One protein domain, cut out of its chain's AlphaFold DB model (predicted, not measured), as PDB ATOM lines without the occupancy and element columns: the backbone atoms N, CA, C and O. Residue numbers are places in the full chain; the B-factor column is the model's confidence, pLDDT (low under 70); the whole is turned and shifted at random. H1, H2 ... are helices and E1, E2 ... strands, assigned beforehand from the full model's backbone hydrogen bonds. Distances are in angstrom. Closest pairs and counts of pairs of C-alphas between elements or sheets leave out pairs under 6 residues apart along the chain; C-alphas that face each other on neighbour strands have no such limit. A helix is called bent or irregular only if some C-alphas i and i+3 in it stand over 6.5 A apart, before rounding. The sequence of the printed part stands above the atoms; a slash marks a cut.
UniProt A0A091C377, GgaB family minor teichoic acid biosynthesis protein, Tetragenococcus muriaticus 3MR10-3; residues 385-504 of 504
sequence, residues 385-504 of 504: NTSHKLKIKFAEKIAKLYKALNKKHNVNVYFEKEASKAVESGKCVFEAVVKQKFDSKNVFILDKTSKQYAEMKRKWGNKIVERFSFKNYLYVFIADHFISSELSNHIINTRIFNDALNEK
ATOM      1  N   ASN A 385     106.265 103.713  79.435       92.12
ATOM      2  CA  ASN A 385     106.558 102.388  79.972       92.12
ATOM      3  C   ASN A 385     107.628 101.690  79.126       92.12
ATOM      4  O   ASN A 385     107.618 101.768  77.895       92.12
ATOM      5  N   THR A 386     108.521 100.939  79.772       89.75
ATOM      6  CA  THR A 386     109.639 100.240  79.111       89.75
ATOM      7  C   THR A 386     109.174  99.343  77.960       89.75
ATOM      8  O   THR A 386     109.763  99.367  76.880       89.75
ATOM      9  N   SER A 387     108.068  98.614  78.143       92.69
ATOM     10  CA  SER A 387     107.498  97.742  77.109       92.69
ATOM     11  C   SER A 387     107.019  98.521  75.877       92.69
ATOM     12  O   SER A 387     107.243  98.091  74.746       92.69
ATOM     13  N   HIS A 388     106.405  99.690  76.062       92.75
ATOM     14  CA  HIS A 388     105.950 100.540  74.961       92.75
ATOM     15  C   HIS A 388     107.107 101.255  74.272       92.75
ATOM     16  O   HIS A 388     107.132 101.301  73.045       92.75
ATOM     17  N   LYS A 389     108.112 101.720  75.020       91.50
ATOM     18  CA  LYS A 389     109.352 102.253  74.436       91.50
ATOM     19  C   LYS A 389     110.038 101.234  73.533       91.50
ATOM     20  O   LYS A 389     110.482 101.581  72.439       91.50
ATOM     21  N   LEU A 390     110.075  99.974  73.963       92.38
ATOM     22  CA  LEU A 390     110.614  98.883  73.162       92.38
ATOM     23  C   LEU A 390     109.770  98.647  71.898       92.38
ATOM     24  O   LEU A 390     110.333  98.572  70.806       92.38
ATOM     25  N   LYS A 391     108.431  98.619  72.018       94.38
ATOM     26  CA  LYS A 391     107.516  98.533  70.863       94.38
ATOM     27  C   LYS A 391     107.749  99.667  69.863       94.38
ATOM     28  O   LYS A 391     107.843  99.385  68.677       94.38
ATOM     29  N   ILE A 392     107.867 100.912  70.331       93.12
ATOM     30  CA  ILE A 392     108.121 102.096  69.495       93.12
ATOM     31  C   ILE A 392     109.449 101.939  68.747       93.12
ATOM     32  O   ILE A 392     109.474 102.059  67.528       93.12
ATOM     33  N   LYS A 393     110.531 101.579  69.449       92.25
ATOM     34  CA  LYS A 393     111.856 101.389  68.839       92.25
ATOM     35  C   LYS A 393     111.853 100.303  67.757       92.25
ATOM     36  O   LYS A 393     112.430 100.484  66.687       92.25
ATOM     37  N   PHE A 394     111.212  99.163  68.021       94.31
ATOM     38  CA  PHE A 394     111.093  98.100  67.021       94.31
ATOM     39  C   PHE A 394     110.198  98.509  65.852       94.31
ATOM     40  O   PHE A 394     110.547  98.234  64.705       94.31
ATOM     41  N   ALA A 395     109.081  99.181  66.129       94.38
ATOM     42  CA  ALA A 395     108.165  99.678  65.114       94.38
ATOM     43  C   ALA A 395     108.867 100.651  64.161       94.38
ATOM     44  O   ALA A 395     108.739 100.498  62.952       94.38
ATOM     45  N   GLU A 396     109.677 101.574  64.680       93.69
ATOM     46  CA  GLU A 396     110.478 102.507  63.882       93.69
ATOM     47  C   GLU A 396     111.471 101.770  62.965       93.69
ATOM     48  O   GLU A 396     111.551 102.035  61.763       93.69
ATOM     49  N   LYS A 397     112.213 100.795  63.514       92.38
ATOM     50  CA  LYS A 397     113.190 100.008  62.743       92.38
ATOM     51  C   LYS A 397     112.513  99.210  61.626       92.38
ATOM     52  O   LYS A 397     113.003  99.192  60.499       92.38
ATOM     53  N   ILE A 398     111.386  98.566  61.932       94.06
ATOM     54  CA  ILE A 398     110.614  97.783  60.961       94.06
ATOM     55  C   ILE A 398     109.971  98.701  59.920       94.06
ATOM     56  O   ILE A 398     109.962  98.359  58.741       94.06
ATOM     57  N   ALA A 399     109.496  99.883  60.313       91.75
ATOM     58  CA  ALA A 399     108.911 100.856  59.401       91.75
ATOM     59  C   ALA A 399     109.901 101.321  58.329       91.75
ATOM     60  O   ALA A 399     109.540 101.384  57.156       91.75
ATOM     61  N   LYS A 400     111.161 101.581  58.711       88.62
ATOM     62  CA  LYS A 400     112.238 101.933  57.770       88.62
ATOM     63  C   LYS A 400     112.443 100.844  56.712       88.62
ATOM     64  O   LYS A 400     112.515 101.153  55.526       88.62
ATOM     65  N   LEU A 401     112.463  99.575  57.127       89.69
ATOM     66  CA  LEU A 401     112.570  98.439  56.205       89.69
ATOM     67  C   LEU A 401     111.317  98.294  55.327       89.69
ATOM     68  O   LEU A 401     111.426  98.108  54.119       89.69
ATOM     69  N   TYR A 402     110.128  98.431  55.917       88.31
ATOM     70  CA  TYR A 402     108.859  98.340  55.195       88.31
ATOM     71  C   TYR A 402     108.745  99.410  54.105       88.31
ATOM     72  O   TYR A 402     108.438  99.073  52.965       88.31
ATOM     73  N   LYS A 403     109.047 100.680  54.417       85.06
ATOM     74  CA  LYS A 403     109.022 101.775  53.433       85.06
ATOM     75  C   LYS A 403     110.073 101.600  52.333       85.06
ATOM     76  O   LYS A 403     109.833 102.009  51.201       85.06
ATOM     77  N   ALA A 404     111.218 100.985  52.634       84.94
ATOM     78  CA  ALA A 404     112.230 100.691  51.622       84.94
ATOM     79  C   ALA A 404     111.747  99.639  50.605       84.94
ATOM     80  O   ALA A 404     112.011  99.790  49.414       84.94
ATOM     81  N   LEU A 405     111.020  98.615  51.069       86.06
ATOM     82  CA  LEU A 405     110.542  97.501  50.244       86.06
ATOM     83  C   LEU A 405     109.205  97.788  49.537       86.06
ATOM     84  O   LEU A 405     109.002  97.345  48.412       86.06
ATOM     85  N   ASN A 406     108.301  98.548  50.163       80.06
ATOM     86  CA  ASN A 406     106.916  98.730  49.711       80.06
ATOM     87  C   ASN A 406     106.594 100.186  49.339       80.06
ATOM     88  O   ASN A 406     105.635 100.765  49.841       80.06
ATOM     89  N   LYS A 407     107.367 100.782  48.422       73.88
ATOM     90  CA  LYS A 407     107.173 102.183  47.985       73.88
ATOM     91  C   LYS A 407     105.881 102.455  47.197       73.88
ATOM     92  O   LYS A 407     105.575 103.614  46.948       73.88
ATOM     93  N   LYS A 408     105.163 101.418  46.749       74.38
ATOM     94  CA  LYS A 408     104.034 101.555  45.808       74.38
ATOM     95  C   LYS A 408     102.656 101.700  46.467       74.38
ATOM     96  O   LYS A 408     101.735 102.134  45.788       74.38
ATOM     97  N   HIS A 409     102.505 101.372  47.753       82.19
ATOM     98  CA  HIS A 409     101.196 101.361  48.419       82.19
ATOM     99  C   HIS A 409     101.118 102.397  49.539       82.19
ATOM    100  O   HIS A 409     101.838 102.292  50.531       82.19
ATOM    101  N   ASN A 410     100.183 103.342  49.408       89.62
ATOM    102  CA  ASN A 410      99.926 104.351  50.433       89.62
ATOM    103  C   ASN A 410      99.301 103.724  51.684       89.62
ATOM    104  O   ASN A 410      98.356 102.932  51.589       89.62
ATOM    105  N   VAL A 411      99.780 104.130  52.858       92.44
ATOM    106  CA  VAL A 411      99.211 103.764  54.157       92.44
ATOM    107  C   VAL A 411      98.468 104.957  54.756       92.44
ATOM    108  O   VAL A 411      99.070 105.958  55.145       92.44
ATOM    109  N   ASN A 412      97.152 104.817  54.879       94.06
ATOM    110  CA  ASN A 412      96.256 105.836  55.409       94.06
ATOM    111  C   ASN A 412      95.798 105.438  56.810       94.06
ATOM    112  O   ASN A 412      95.220 104.359  57.005       94.06
ATOM    113  N   VAL A 413      96.044 106.313  57.779       94.19
ATOM    114  CA  VAL A 413      95.711 106.074  59.179       94.19
ATOM    115  C   VAL A 413      94.630 107.043  59.632       94.19
ATOM    116  O   VAL A 413      94.827 108.256  59.647       94.19
ATOM    117  N   TYR A 414      93.493 106.475  60.014       94.19
ATOM    118  CA  TYR A 414      92.304 107.186  60.454       94.19
ATOM    119  C   TYR A 414      92.194 107.117  61.975       94.19
ATOM    120  O   TYR A 414      92.493 106.082  62.575       94.19
ATOM    121  N   PHE A 415      91.773 108.203  62.604       92.44
ATOM    122  CA  PHE A 415      91.531 108.273  64.044       92.44
ATOM    123  C   PHE A 415      90.589 109.446  64.342       92.44
ATOM    124  O   PHE A 415      90.316 110.253  63.464       92.44
ATOM    125  N   GLU A 416      90.111 109.526  65.580       87.38
ATOM    126  CA  GLU A 416      89.417 110.704  66.127       87.38
ATOM    127  C   GLU A 416      90.184 111.214  67.350       87.38
ATOM    128  O   GLU A 416      91.221 110.649  67.712       87.38
ATOM    129  N   LYS A 417      89.663 112.232  68.042       83.19
ATOM    130  CA  LYS A 417      90.282 112.805  69.244       83.19
ATOM    131  C   LYS A 417      90.792 111.747  70.225       83.19
ATOM    132  O   LYS A 417      90.040 110.950  70.796       83.19
ATOM    133  N   GLU A 418      92.107 111.762  70.416       79.62
ATOM    134  CA  GLU A 418      92.857 110.838  71.269       79.62
ATOM    135  C   GLU A 418      92.639 109.350  70.942       79.62
ATOM    136  O   GLU A 418      92.814 108.494  71.802       79.62
ATOM    137  N   ALA A 419      92.193 109.025  69.725       81.00
ATOM    138  CA  ALA A 419      91.713 107.703  69.323       81.00
ATOM    139  C   ALA A 419      90.719 107.088  70.335       81.00
ATOM    140  O   ALA A 419      90.637 105.870  70.479       81.00
ATOM    141  N   SER A 420      89.982 107.925  71.072       83.62
ATOM    142  CA  SER A 420      89.133 107.507  72.197       83.62
ATOM    143  C   SER A 420      87.722 107.097  71.763       83.62
ATOM    144  O   SER A 420      87.028 106.355  72.465       83.62
ATOM    145  N   LYS A 421      87.280 107.567  70.593       86.88
ATOM    146  CA  LYS A 421      85.928 107.377  70.052       86.88
ATOM    147  C   LYS A 421      85.977 107.176  68.539       86.88
ATOM    148  O   LYS A 421      86.985 107.457  67.900       86.88
ATOM    149  N   ALA A 422      84.874 106.690  67.980       80.19
ATOM    150  CA  ALA A 422      84.653 106.592  66.539       80.19
ATOM    151  C   ALA A 422      83.217 107.042  66.229       80.19
ATOM    152  O   ALA A 422      82.315 106.215  66.080       80.19
ATOM    153  N   VAL A 423      82.988 108.356  66.240       83.75
ATOM    154  CA  VAL A 423      81.644 108.954  66.105       83.75
ATOM    155  C   VAL A 423      81.597 110.158  65.164       83.75
ATOM    156  O   VAL A 423      80.509 110.656  64.906       83.75
ATOM    157  N   GLU A 424      82.739 110.615  64.650       82.62
ATOM    158  CA  GLU A 424      82.830 111.856  63.882       82.62
ATOM    159  C   GLU A 424      83.210 111.585  62.415       82.62
ATOM    160  O   GLU A 424      82.993 110.494  61.869       82.62
ATOM    161  N   SER A 425      83.720 112.619  61.746       83.56
ATOM    162  CA  SER A 425      84.030 112.615  60.319       83.56
ATOM    163  C   SER A 425      85.123 111.609  59.956       83.56
ATOM    164  O   SER A 425      85.018 110.979  58.900       83.56
ATOM    165  N   GLY A 426      86.114 111.373  60.823       85.19
ATOM    166  CA  GLY A 426      87.178 110.393  60.594       85.19
ATOM    167  C   GLY A 426      86.633 108.978  60.393       85.19
ATOM    168  O   GLY A 426      87.047 108.274  59.466       85.19
ATOM    169  N   LYS A 427      85.639 108.571  61.198       90.38
ATOM    170  CA  LYS A 427      84.923 107.295  61.015       90.38
ATOM    171  C   LYS A 427      84.176 107.260  59.686       90.38
ATOM    172  O   LYS A 427      84.307 106.279  58.956       90.38
ATOM    173  N   CYS A 428      83.393 108.290  59.373       89.00
ATOM    174  CA  CYS A 428      82.572 108.315  58.159       89.00
ATOM    175  C   CYS A 428      83.425 108.186  56.891       89.00
ATOM    176  O   CYS A 428      83.113 107.375  56.016       89.00
ATOM    177  N   VAL A 429      84.538 108.922  56.824       90.56
ATOM    178  CA  VAL A 429      85.479 108.850  55.698       90.56
ATOM    179  C   VAL A 429      86.135 107.472  55.632       90.56
ATOM    180  O   VAL A 429      86.152 106.862  54.564       90.56
ATOM    181  N   PHE A 430      86.608 106.934  56.763       94.25
ATOM    182  CA  PHE A 430      87.172 105.584  56.811       94.25
ATOM    183  C   PHE A 430      86.193 104.548  56.253       94.25
ATOM    184  O   PHE A 430      86.562 103.782  55.365       94.25
ATOM    185  N   GLU A 431      84.946 104.544  56.731       92.81
ATOM    186  CA  GLU A 431      83.922 103.591  56.295       92.81
ATOM    187  C   GLU A 431      83.578 103.729  54.808       92.81
ATOM    188  O   GLU A 431      83.342 102.718  54.145       92.81
ATOM    189  N   ALA A 432      83.555 104.952  54.273       91.88
ATOM    190  CA  ALA A 432      83.321 105.195  52.853       91.88
ATOM    191  C   ALA A 432      84.467 104.645  51.986       91.88
ATOM    192  O   ALA A 432      84.214 103.972  50.987       91.88
ATOM    193  N   VAL A 433      85.718 104.866  52.399       91.50
ATOM    194  CA  VAL A 433      86.911 104.433  51.655       91.50
ATOM    195  C   VAL A 433      87.076 102.916  51.689       91.50
ATOM    196  O   VAL A 433      87.333 102.302  50.658       91.50
ATOM    197  N   VAL A 434      86.890 102.267  52.845       90.56
ATOM    198  CA  VAL A 434      87.115 100.810  52.961       90.56
ATOM    199  C   VAL A 434      86.067  99.950  52.257       90.56
ATOM    200  O   VAL A 434      86.311  98.751  52.095       90.56
ATOM    201  N   LYS A 435      84.920 100.532  51.881       89.50
ATOM    202  CA  LYS A 435      83.894  99.896  51.038       89.50
ATOM    203  C   LYS A 435      84.288  99.872  49.560       89.50
ATOM    204  O   LYS A 435      83.764  99.055  48.811       89.50
ATOM    205  N   GLN A 436      85.200 100.746  49.143       87.00
ATOM    206  CA  GLN A 436      85.693 100.821  47.773       87.00
ATOM    207  C   GLN A 436      86.963  99.967  47.607       87.00
ATOM    208  O   GLN A 436      87.690  99.700  48.568       87.00
ATOM    209  N   LYS A 437      87.238  99.508  46.380       77.12
ATOM    210  CA  LYS A 437      88.442  98.727  46.056       77.12
ATOM    211  C   LYS A 437      89.597  99.662  45.699       77.12
ATOM    212  O   LYS A 437      89.889  99.871  44.528       77.12
ATOM    213  N   PHE A 438      90.244 100.219  46.719       79.94
ATOM    214  CA  PHE A 438      91.499 100.952  46.559       79.94
ATOM    215  C   PHE A 438      92.706 100.069  46.877       79.94
ATOM    216  O   PHE A 438      92.651  99.237  47.780       79.94
ATOM    217  N   ASP A 439      93.819 100.324  46.191       83.25
ATOM    218  CA  ASP A 439      95.112  99.656  46.406       83.25
ATOM    219  C   ASP A 439      95.895 100.217  47.621       83.25
ATOM    220  O   ASP A 439      97.060  99.900  47.863       83.25
ATOM    221  N   SER A 440      95.255 101.094  48.406       87.62
ATOM    222  CA  SER A 440      95.817 101.695  49.614       87.62
ATOM    223  C   SER A 440      95.483 100.887  50.868       87.62
ATOM    224  O   SER A 440      94.410 100.287  51.017       87.62
ATOM    225  N   LYS A 441      96.396 100.908  51.839       91.94
ATOM    226  CA  LYS A 441      96.200 100.271  53.137       91.94
ATOM    227  C   LYS A 441      95.550 101.246  54.109       91.94
ATOM    228  O   LYS A 441      96.191 102.170  54.588       91.94
ATOM    229  N   ASN A 442      94.281 101.009  54.424       94.31
ATOM    230  CA  ASN A 442      93.467 101.890  55.262       94.31
ATOM    231  C   ASN A 442      93.224 101.247  56.635       94.31
ATOM    232  O   ASN A 442      92.652 100.155  56.711       94.31
ATOM    233  N   VAL A 443      93.658 101.909  57.711       95.62
ATOM    234  CA  VAL A 443      93.497 101.422  59.091       95.62
ATOM    235  C   VAL A 443      92.926 102.496  60.006       95.62
ATOM    236  O   VAL A 443      93.283 103.660  59.886       95.62
ATOM    237  N   PHE A 444      92.075 102.098  60.946       95.62
ATOM    238  CA  PHE A 444      91.485 102.984  61.943       95.62
ATOM    239  C   PHE A 444      92.054 102.665  63.330       95.62
ATOM    240  O   PHE A 444      91.950 101.522  63.786       95.62
ATOM    241  N   ILE A 445      92.661 103.648  63.996       95.31
ATOM    242  CA  ILE A 445      93.176 103.503  65.361       95.31
ATOM    243  C   ILE A 445      92.064 103.818  66.357       95.31
ATOM    244  O   ILE A 445      91.459 104.886  66.304       95.31
ATOM    245  N   LEU A 446      91.816 102.900  67.290       93.25
ATOM    246  CA  LEU A 446      90.795 103.069  68.320       93.25
ATOM    247  C   LEU A 446      91.239 102.433  69.635       93.25
ATOM    248  O   LEU A 446      91.817 101.341  69.657       93.25
ATOM    249  N   ASP A 447      90.974 103.116  70.741       91.88
ATOM    250  CA  ASP A 447      91.212 102.597  72.080       91.88
ATOM    251  C   ASP A 447      90.272 101.423  72.372       91.88
ATOM    252  O   ASP A 447      89.078 101.473  72.071       91.88
ATOM    253  N   LYS A 448      90.806 100.358  72.977       92.94
ATOM    254  CA  LYS A 448      90.037  99.157  73.329       92.94
ATOM    255  C   LYS A 448      88.914  99.452  74.327       92.94
ATOM    256  O   LYS A 448      87.929  98.725  74.362       92.94
ATOM    257  N   THR A 449      89.064 100.514  75.119       92.12
ATOM    258  CA  THR A 449      88.062 100.981  76.089       92.12
ATOM    259  C   THR A 449      86.940 101.805  75.455       92.12
ATOM    260  O   THR A 449      85.948 102.113  76.114       92.12
ATOM    261  N   SER A 450      87.062 102.153  74.171       92.69
ATOM    262  CA  SER A 450      86.035 102.904  73.460       92.69
ATOM    263  C   SER A 450      84.733 102.109  73.365       92.69
ATOM    264  O   SER A 450      84.741 100.932  72.996       92.69
ATOM    265  N   LYS A 451      83.592 102.775  73.592       92.81
ATOM    266  CA  LYS A 451      82.257 102.164  73.450       92.81
ATOM    267  C   LYS A 451      82.045 101.557  72.057       92.81
ATOM    268  O   LYS A 451      81.361 100.550  71.924       92.81
ATOM    269  N   GLN A 452      82.659 102.141  71.025       93.81
ATOM    270  CA  GLN A 452      82.524 101.694  69.635       93.81
ATOM    271  C   GLN A 452      83.527 100.598  69.241       93.81
ATOM    272  O   GLN A 452      83.443 100.077  68.129       93.81
ATOM    273  N   TYR A 453      84.481 100.232  70.107       94.06
ATOM    274  CA  TYR A 453      85.568  99.327  69.725       94.06
ATOM    275  C   TYR A 453      85.058  97.958  69.278       94.06
ATOM    276  O   TYR A 453      85.427  97.494  68.200       94.06
ATOM    277  N   ALA A 454      84.184  97.328  70.067       94.19
ATOM    278  CA  ALA A 454      83.654  96.000  69.760       94.19
ATOM    279  C   ALA A 454      82.871  95.981  68.434       94.19
ATOM    280  O   ALA A 454      83.089  95.105  67.596       94.19
ATOM    281  N   GLU A 455      82.014  96.981  68.211       94.75
ATOM    282  CA  GLU A 455      81.238  97.129  66.976       94.75
ATOM    283  C   GLU A 455      82.154  97.313  65.758       94.75
ATOM    284  O   GLU A 455      82.066  96.552  64.791       94.75
ATOM    285  N   MET A 456      83.076  98.279  65.828       94.00
ATOM    286  CA  MET A 456      84.031  98.570  64.758       94.00
ATOM    287  C   MET A 456      84.899  97.348  64.455       94.00
ATOM    288  O   MET A 456      85.124  97.015  63.290       94.00
ATOM    289  N   LYS A 457      85.365  96.648  65.496       95.38
ATOM    290  CA  LYS A 457      86.208  95.459  65.359       95.38
ATOM    291  C   LYS A 457      85.457  94.302  64.708       95.38
ATOM    292  O   LYS A 457      86.036  93.638  63.854       95.38
ATOM    293  N   ARG A 458      84.180  94.100  65.044       95.19
ATOM    294  CA  ARG A 458      83.308  93.103  64.403       95.19
ATOM    295  C   ARG A 458      83.066  93.428  62.927       95.19
ATOM    296  O   ARG A 458      83.149  92.534  62.095       95.19
ATOM    297  N   LYS A 459      82.796  94.696  62.601       95.50
ATOM    298  CA  LYS A 459      82.459  95.138  61.237       95.50
ATOM    299  C   LYS A 459      83.667  95.168  60.295       95.50
ATOM    300  O   LYS A 459      83.559  94.764  59.143       95.50
ATOM    301  N   TRP A 460      84.819  95.638  60.776       94.12
ATOM    302  CA  TRP A 460      85.987  95.948  59.934       94.12
ATOM    303  C   TRP A 460      87.244  95.124  60.262       94.12
ATOM    304  O   TRP A 460      88.269  95.241  59.580       94.12
ATOM    305  N   GLY A 461      87.194  94.274  61.290       93.44
ATOM    306  CA  GLY A 461      88.198  93.250  61.579       93.44
ATOM    307  C   GLY A 461      89.617  93.796  61.750       93.44
ATOM    308  O   GLY A 461      89.916  94.610  62.629       93.44
ATOM    309  N   ASN A 462      90.536  93.320  60.908       91.44
ATOM    310  CA  ASN A 462      91.959  93.665  60.971       91.44
ATOM    311  C   ASN A 462      92.279  95.112  60.573       91.44
ATOM    312  O   ASN A 462      93.399  95.558  60.827       91.44
ATOM    313  N   LYS A 463      91.316  95.844  59.997       94.12
ATOM    314  CA  LYS A 463      91.459  97.274  59.696       94.12
ATOM    315  C   LYS A 463      91.338  98.147  60.952       94.12
ATOM    316  O   LYS A 463      91.788  99.283  60.926       94.12
ATOM    317  N   ILE A 464      90.796  97.617  62.054       96.25
ATOM    318  CA  ILE A 464      90.762  98.303  63.354       96.25
ATOM    319  C   ILE A 464      91.983  97.912  64.177       96.25
ATOM    320  O   ILE A 464      92.189  96.735  64.506       96.25
ATOM    321  N   VAL A 465      92.786  98.907  64.529       96.06
ATOM    322  CA  VAL A 465      94.039  98.753  65.258       96.06
ATOM    323  C   VAL A 465      93.878  99.340  66.653       96.06
ATOM    324  O   VAL A 465      93.460 100.477  66.828       96.06
ATOM    325  N   GLU A 466      94.226  98.548  67.662       94.44
ATOM    326  CA  GLU A 466      94.149  98.972  69.059       94.44
ATOM    327  C   GLU A 466      95.191 100.053  69.373       94.44
ATOM    328  O   GLU A 466      96.387  99.858  69.111       94.44
ATOM    329  N   ARG A 467      94.757 101.165  69.977       93.06
ATOM    330  CA  ARG A 467      95.643 102.227  70.475       93.06
ATOM    331  C   ARG A 467      96.695 101.647  71.431       93.06
ATOM    332  O   ARG A 467      96.417 100.786  72.256       93.06
ATOM    333  N   PHE A 468      97.937 102.113  71.306       91.62
ATOM    334  CA  PHE A 468      99.117 101.624  72.046       91.62
ATOM    335  C   PHE A 468      99.536 100.156  71.796       91.62
ATOM    336  O   PHE A 468     100.469  99.657  72.439       91.62
ATOM    337  N   SER A 469      98.926  99.459  70.835       93.81
ATOM    338  CA  SER A 469      99.459  98.183  70.341       93.81
ATOM    339  C   SER A 469     100.750  98.386  69.534       93.81
ATOM    340  O   SER A 469     101.045  99.482  69.057       93.81
ATOM    341  N   PHE A 470     101.525  97.316  69.323       95.19
ATOM    342  CA  PHE A 470     102.681  97.371  68.420       95.19
ATOM    343  C   PHE A 470     102.275  97.797  66.995       95.19
ATOM    344  O   PHE A 470     102.944  98.632  66.391       95.19
ATOM    345  N   LYS A 471     101.139  97.281  66.495       94.69
ATOM    346  CA  LYS A 471     100.586  97.654  65.184       94.69
ATOM    347  C   LYS A 471     100.281  99.146  65.107       94.69
ATOM    348  O   LYS A 471     100.585  99.741  64.085       94.69
ATOM    349  N   ASN A 472      99.738  99.745  66.170       94.62
ATOM    350  CA  ASN A 472      99.506 101.189  66.216       94.62
ATOM    351  C   ASN A 472     100.802 101.968  65.971       94.62
ATOM    352  O   ASN A 472     100.875 102.751  65.033       94.62
ATOM    353  N   TYR A 473     101.848 101.696  66.759       94.69
ATOM    354  CA  TYR A 473     103.133 102.381  66.585       94.69
ATOM    355  C   TYR A 473     103.735 102.147  65.199       94.69
ATOM    356  O   TYR A 473     104.227 103.088  64.585       94.69
ATOM    357  N   LEU A 474     103.663 100.917  64.681       94.94
ATOM    358  CA  LEU A 474     104.144 100.611  63.336       94.94
ATOM    359  C   LEU A 474     103.402 101.436  62.284       94.94
ATOM    360  O   LEU A 474     104.060 102.066  61.464       94.94
ATOM    361  N   TYR A 475     102.066 101.469  62.335       94.19
ATOM    362  CA  TYR A 475     101.247 102.245  61.405       94.19
ATOM    363  C   TYR A 475     101.515 103.741  61.492       94.19
ATOM    364  O   TYR A 475     101.577 104.365  60.445       94.19
ATOM    365  N   VAL A 476     101.766 104.298  62.681       92.81
ATOM    366  CA  VAL A 476     102.193 105.699  62.824       92.81
ATOM    367  C   VAL A 476     103.482 105.963  62.040       92.81
ATOM    368  O   VAL A 476     103.534 106.899  61.250       92.81
ATOM    369  N   PHE A 477     104.496 105.104  62.169       92.44
ATOM    370  CA  PHE A 477     105.757 105.280  61.444       92.44
ATOM    371  C   PHE A 477     105.651 105.036  59.934       92.44
ATOM    372  O   PHE A 477     106.324 105.720  59.161       92.44
ATOM    373  N   ILE A 478     104.838 104.069  59.492       92.81
ATOM    374  CA  ILE A 478     104.683 103.788  58.056       92.81
ATOM    375  C   ILE A 478     103.630 104.661  57.368       92.81
ATOM    376  O   ILE A 478     103.618 104.675  56.145       92.81
ATOM    377  N   ALA A 479     102.796 105.394  58.112       92.50
ATOM    378  CA  ALA A 479     101.744 106.234  57.552       92.50
ATOM    379  C   ALA A 479     102.291 107.219  56.515       92.50
ATOM    380  O   ALA A 479     103.365 107.816  56.693       92.50
ATOM    381  N   ASP A 480     101.517 107.409  55.458       90.69
ATOM    382  CA  ASP A 480     101.711 108.468  54.472       90.69
ATOM    383  C   ASP A 480     100.685 109.584  54.699       90.69
ATOM    384  O   ASP A 480     101.021 110.755  54.552       90.69
ATOM    385  N   HIS A 481      99.489 109.235  55.192       91.31
ATOM    386  CA  HIS A 481      98.443 110.195  55.545       91.31
ATOM    387  C   HIS A 481      97.840 109.900  56.921       91.31
ATOM    388  O   HIS A 481      97.510 108.754  57.244       91.31
ATOM    389  N   PHE A 482      97.649 110.964  57.699       91.75
ATOM    390  CA  PHE A 482      96.851 110.988  58.921       91.75
ATOM    391  C   PHE A 482      95.521 111.677  58.609       91.75
ATOM    392  O   PHE A 482      95.525 112.810  58.132       91.75
ATOM    393  N   ILE A 483      94.399 110.995  58.837       90.00
ATOM    394  CA  ILE A 483      93.059 111.479  58.476       90.00
ATOM    395  C   ILE A 483      92.191 111.491  59.733       90.00
ATOM    396  O   ILE A 483      91.923 110.446  60.323       90.00
ATOM    397  N   SER A 484      91.781 112.680  60.162       86.44
ATOM    398  CA  SER A 484      91.047 112.896  61.410       86.44
ATOM    399  C   SER A 484      90.371 114.266  61.397       86.44
ATOM    400  O   SER A 484      90.764 115.134  60.616       86.44
ATOM    401  N   SER A 485      89.383 114.467  62.271       80.69
ATOM    402  CA  SER A 485      88.884 115.802  62.638       80.69
ATOM    403  C   SER A 485      89.882 116.593  63.502       80.69
ATOM    404  O   SER A 485      89.691 117.784  63.730       80.69
ATOM    405  N   GLU A 486      90.948 115.942  63.978       81.00
ATOM    406  CA  GLU A 486      91.879 116.446  64.991       81.00
ATOM    407  C   GLU A 486      93.345 116.409  64.517       81.00
ATOM    408  O   GLU A 486      93.695 115.803  63.500       81.00
ATOM    409  N   LEU A 487      94.239 117.040  65.290       79.44
ATOM    410  CA  LEU A 487      95.675 117.091  64.989       79.44
ATOM    411  C   LEU A 487      96.331 115.695  65.037       79.44
ATOM    412  O   LEU A 487      95.965 114.840  65.846       79.44
ATOM    413  N   SER A 488      97.355 115.469  64.204       76.19
ATOM    414  CA  SER A 488      98.022 114.164  64.031       76.19
ATOM    415  C   SER A 488      98.557 113.549  65.327       76.19
ATOM    416  O   SER A 488      98.452 112.340  65.518       76.19
ATOM    417  N   ASN A 489      99.055 114.356  66.266       75.94
ATOM    418  CA  ASN A 489      99.513 113.905  67.585       75.94
ATOM    419  C   ASN A 489      98.410 113.180  68.385       75.94
ATOM    420  O   ASN A 489      98.708 112.226  69.109       75.94
ATOM    421  N   HIS A 490      97.133 113.530  68.199       78.69
ATOM    422  CA  HIS A 490      96.015 112.894  68.904       78.69
ATOM    423  C   HIS A 490      95.874 111.395  68.597       78.69
ATOM    424  O   HIS A 490      95.244 110.682  69.370       78.69
ATOM    425  N   ILE A 491      96.508 110.857  67.555       76.56
ATOM    426  CA  ILE A 491      96.523 109.407  67.312       76.56
ATOM    427  C   ILE A 491      97.151 108.602  68.465       76.56
ATOM    428  O   ILE A 491      96.794 107.447  68.721       76.56
ATOM    429  N   ILE A 492      98.092 109.214  69.186       74.69
ATOM    430  CA  ILE A 492      98.755 108.626  70.350       74.69
ATOM    431  C   ILE A 492      98.414 109.438  71.593       74.69
ATOM    432  O   ILE A 492      97.910 108.855  72.550       74.69
ATOM    433  N   ASN A 493      98.695 110.742  71.607       73.25
ATOM    434  CA  ASN A 493      98.386 111.655  72.704       73.25
ATOM    435  C   ASN A 493      98.617 113.114  72.266       73.25
ATOM    436  O   ASN A 493      99.510 113.385  71.470       73.25
ATOM    437  N   THR A 494      97.894 114.067  72.849       60.16
ATOM    438  CA  THR A 494      98.127 115.505  72.630       60.16
ATOM    439  C   THR A 494      99.568 115.940  72.923       60.16
ATOM    440  O   THR A 494     100.099 116.818  72.244       60.16
ATOM    441  N   ARG A 495     100.239 115.321  73.901       67.19
ATOM    442  CA  ARG A 495     101.609 115.676  74.301       67.19
ATOM    443  C   ARG A 495     102.527 114.463  74.244       67.19
ATOM    444  O   ARG A 495     102.575 113.650  75.162       67.19
ATOM    445  N   ILE A 496     103.285 114.360  73.155       77.00
ATOM    446  CA  ILE A 496     104.247 113.279  72.932       77.00
ATOM    447  C   ILE A 496     105.658 113.826  73.126       77.00
ATOM    448  O   ILE A 496     106.141 114.678  72.383       77.00
ATOM    449  N   PHE A 497     106.347 113.308  74.138       77.81
ATOM    450  CA  PHE A 497     107.773 113.571  74.354       77.81
ATOM    451  C   PHE A 497     108.592 112.337  73.987       77.81
ATOM    452  O   PHE A 497     109.120 111.631  74.846       77.81
ATOM    453  N   ASN A 498     108.648 112.059  72.688       84.44
ATOM    454  CA  ASN A 498     109.456 110.999  72.107       84.44
ATOM    455  C   ASN A 498     109.976 111.471  70.745       84.44
ATOM    456  O   ASN A 498     109.177 111.694  69.843       84.44
ATOM    457  N   ASP A 499     111.295 111.614  70.616       79.50
ATOM    458  CA  ASP A 499     111.913 112.195  69.418       79.50
ATOM    459  C   ASP A 499     111.544 111.425  68.141       79.50
ATOM    460  O   ASP A 499     111.165 112.042  67.154       79.50
ATOM    461  N   ALA A 500     111.538 110.086  68.181       80.19
ATOM    462  CA  ALA A 500     111.197 109.270  67.015       80.19
ATOM    463  C   ALA A 500     109.745 109.486  66.559       80.19
ATOM    464  O   ALA A 500     109.485 109.605  65.367       80.19
ATOM    465  N   LEU A 501     108.797 109.548  67.499       79.94
ATOM    466  CA  LEU A 501     107.393 109.808  67.168       79.94
ATOM    467  C   LEU A 501     107.157 111.250  66.704       79.94
ATOM    468  O   LEU A 501     106.273 111.457  65.888       79.94
ATOM    469  N   ASN A 502     107.920 112.223  67.212       79.12
ATOM    470  CA  ASN A 502     107.775 113.636  66.850       79.12
ATOM    471  C   ASN A 502     108.406 113.987  65.494       79.12
ATOM    472  O   ASN A 502     108.013 114.975  64.886       79.12
ATOM    473  N   GLU A 503     109.395 113.217  65.032       79.44
ATOM    474  CA  GLU A 503     109.951 113.362  63.678       79.44
ATOM    475  C   GLU A 503     108.974 112.910  62.577       79.44
ATOM    476  O   GLU A 503     109.203 113.218  61.405       79.44
ATOM    477  N   LYS A 504     107.923 112.160  62.927       73.81
ATOM    478  CA  LYS A 504     106.976 111.561  61.986       73.81
ATOM    479  C   LYS A 504     105.690 112.365  61.861       73.81
ATOM    480  O   LYS A 504     105.191 112.421  60.709       73.81
TER     481      LYS A 504
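Overview. This is residues 385 to 504 of the 504 residues of the protein "GgaB family minor teichoic acid biosynthesis protein" of Tetragenococcus muriaticus 3MR10-3 (UniProt A0A091C377). A small, twisted sheet of four short parallel strands is the middle of this domain, with H2 and H3 over one face and H4 over the other. The long helix H1 packs on H4 from outside, away from the sheet, and the closing stretch with the short helices H5 and H6 passes from the E4 edge of the sheet to a place near H4 and H1. The printed part has 120 residues, with six named helices and four named strands in the order H1, E1, H2, E2, H3, E3, H4, E4, H5, H6; the sheet runs E3, E2, E1, E4. The class is mixed, helices and strands. The whole is compact and rounded, with a radius of gyration of the C-alphas of 13.7 A and spans of 32 by 32 by 23 A.

Arrangement. H1, residues 386 to 405, is not on the sheet; it touches H4, residues 470 to 478, at a steep tilt of 43 degrees, the same way, with the C-alphas of Ala 395 and Leu 474 closest at 4.5 A. E1, residues 411 to 414, is an inner strand, parallel to its neighbour E2, residues 441 to 446, with N 412 and O 441 within hydrogen-bond range at 2.8 A. Between them in the chain comes H2, residues 425 to 434, over E2 at a height of 8.4 A over the sheet, slantwise to the strands at 36 degrees to E2 on the local plane; its closest C-alpha pair with E2 is Val 434 and Asn 442, 6.8 A. E1, H2, E2 is a strand-helix-strand unit, two parallel neighbour strands with a helix between them in the chain, and its crossover is right-handed. E2, H3, residues 453 to 463, and E3, residues 464 to 466, form another right-handed unit; N 465 and O 444 are 2.8 A apart. H3 is on the same face as H2, over E3 at a height of 7.4 A, along the strands at 14 degrees to E3 on the local plane. H4 is on the opposite face, giving three layers, helices on both faces of a sheet; its height is 8.9 A. E4, residues 481 to 483, is parallel to E1, with N 413 and O 481 at 2.9 A; E3, H4, E4 is a split right-handed unit, with E2 and E1 between its strands in the sheet. H5, residues 488 to 491, only grazes the sheet. H6, residues 499 to 502, is close but not clearly touching H4, with the C-alphas of Phe 477 and Leu 501 closest at 7.5 A. Every O i to N i+4 pair is within hydrogen-bond range in H1, H2 and H4; in H3 it is 5 of 7, and H5 and H6 are too short for such a pair.

Along the chain. H1 begins at C-alpha 386 (109.639, 100.240, 79.111) and is 29.0 A long. E1 is 10.0 A, H2 14.2 A and E2 16.4 A, from C-alpha 441 (96.200, 100.271, 53.137). H3, 11.8 A, is irregular: C-alphas 459 and 462 are 9.6 A apart. E3 is 6.7 A, H4 12.4 A, E4 6.3 A and H5 6.0 A. H6, 5.1 A, ends at C-alpha 502 (107.775, 113.636, 66.850).

Size, cuts and confidence. The C-alphas farthest apart, those of Thr 386 and Gln 436, are 39.4 A apart. The printed part has no cut and ends at residue 504, the chain's last. No link is long. The mean pLDDT of the printed part is 88.2, with residues 494 to 495 under 70.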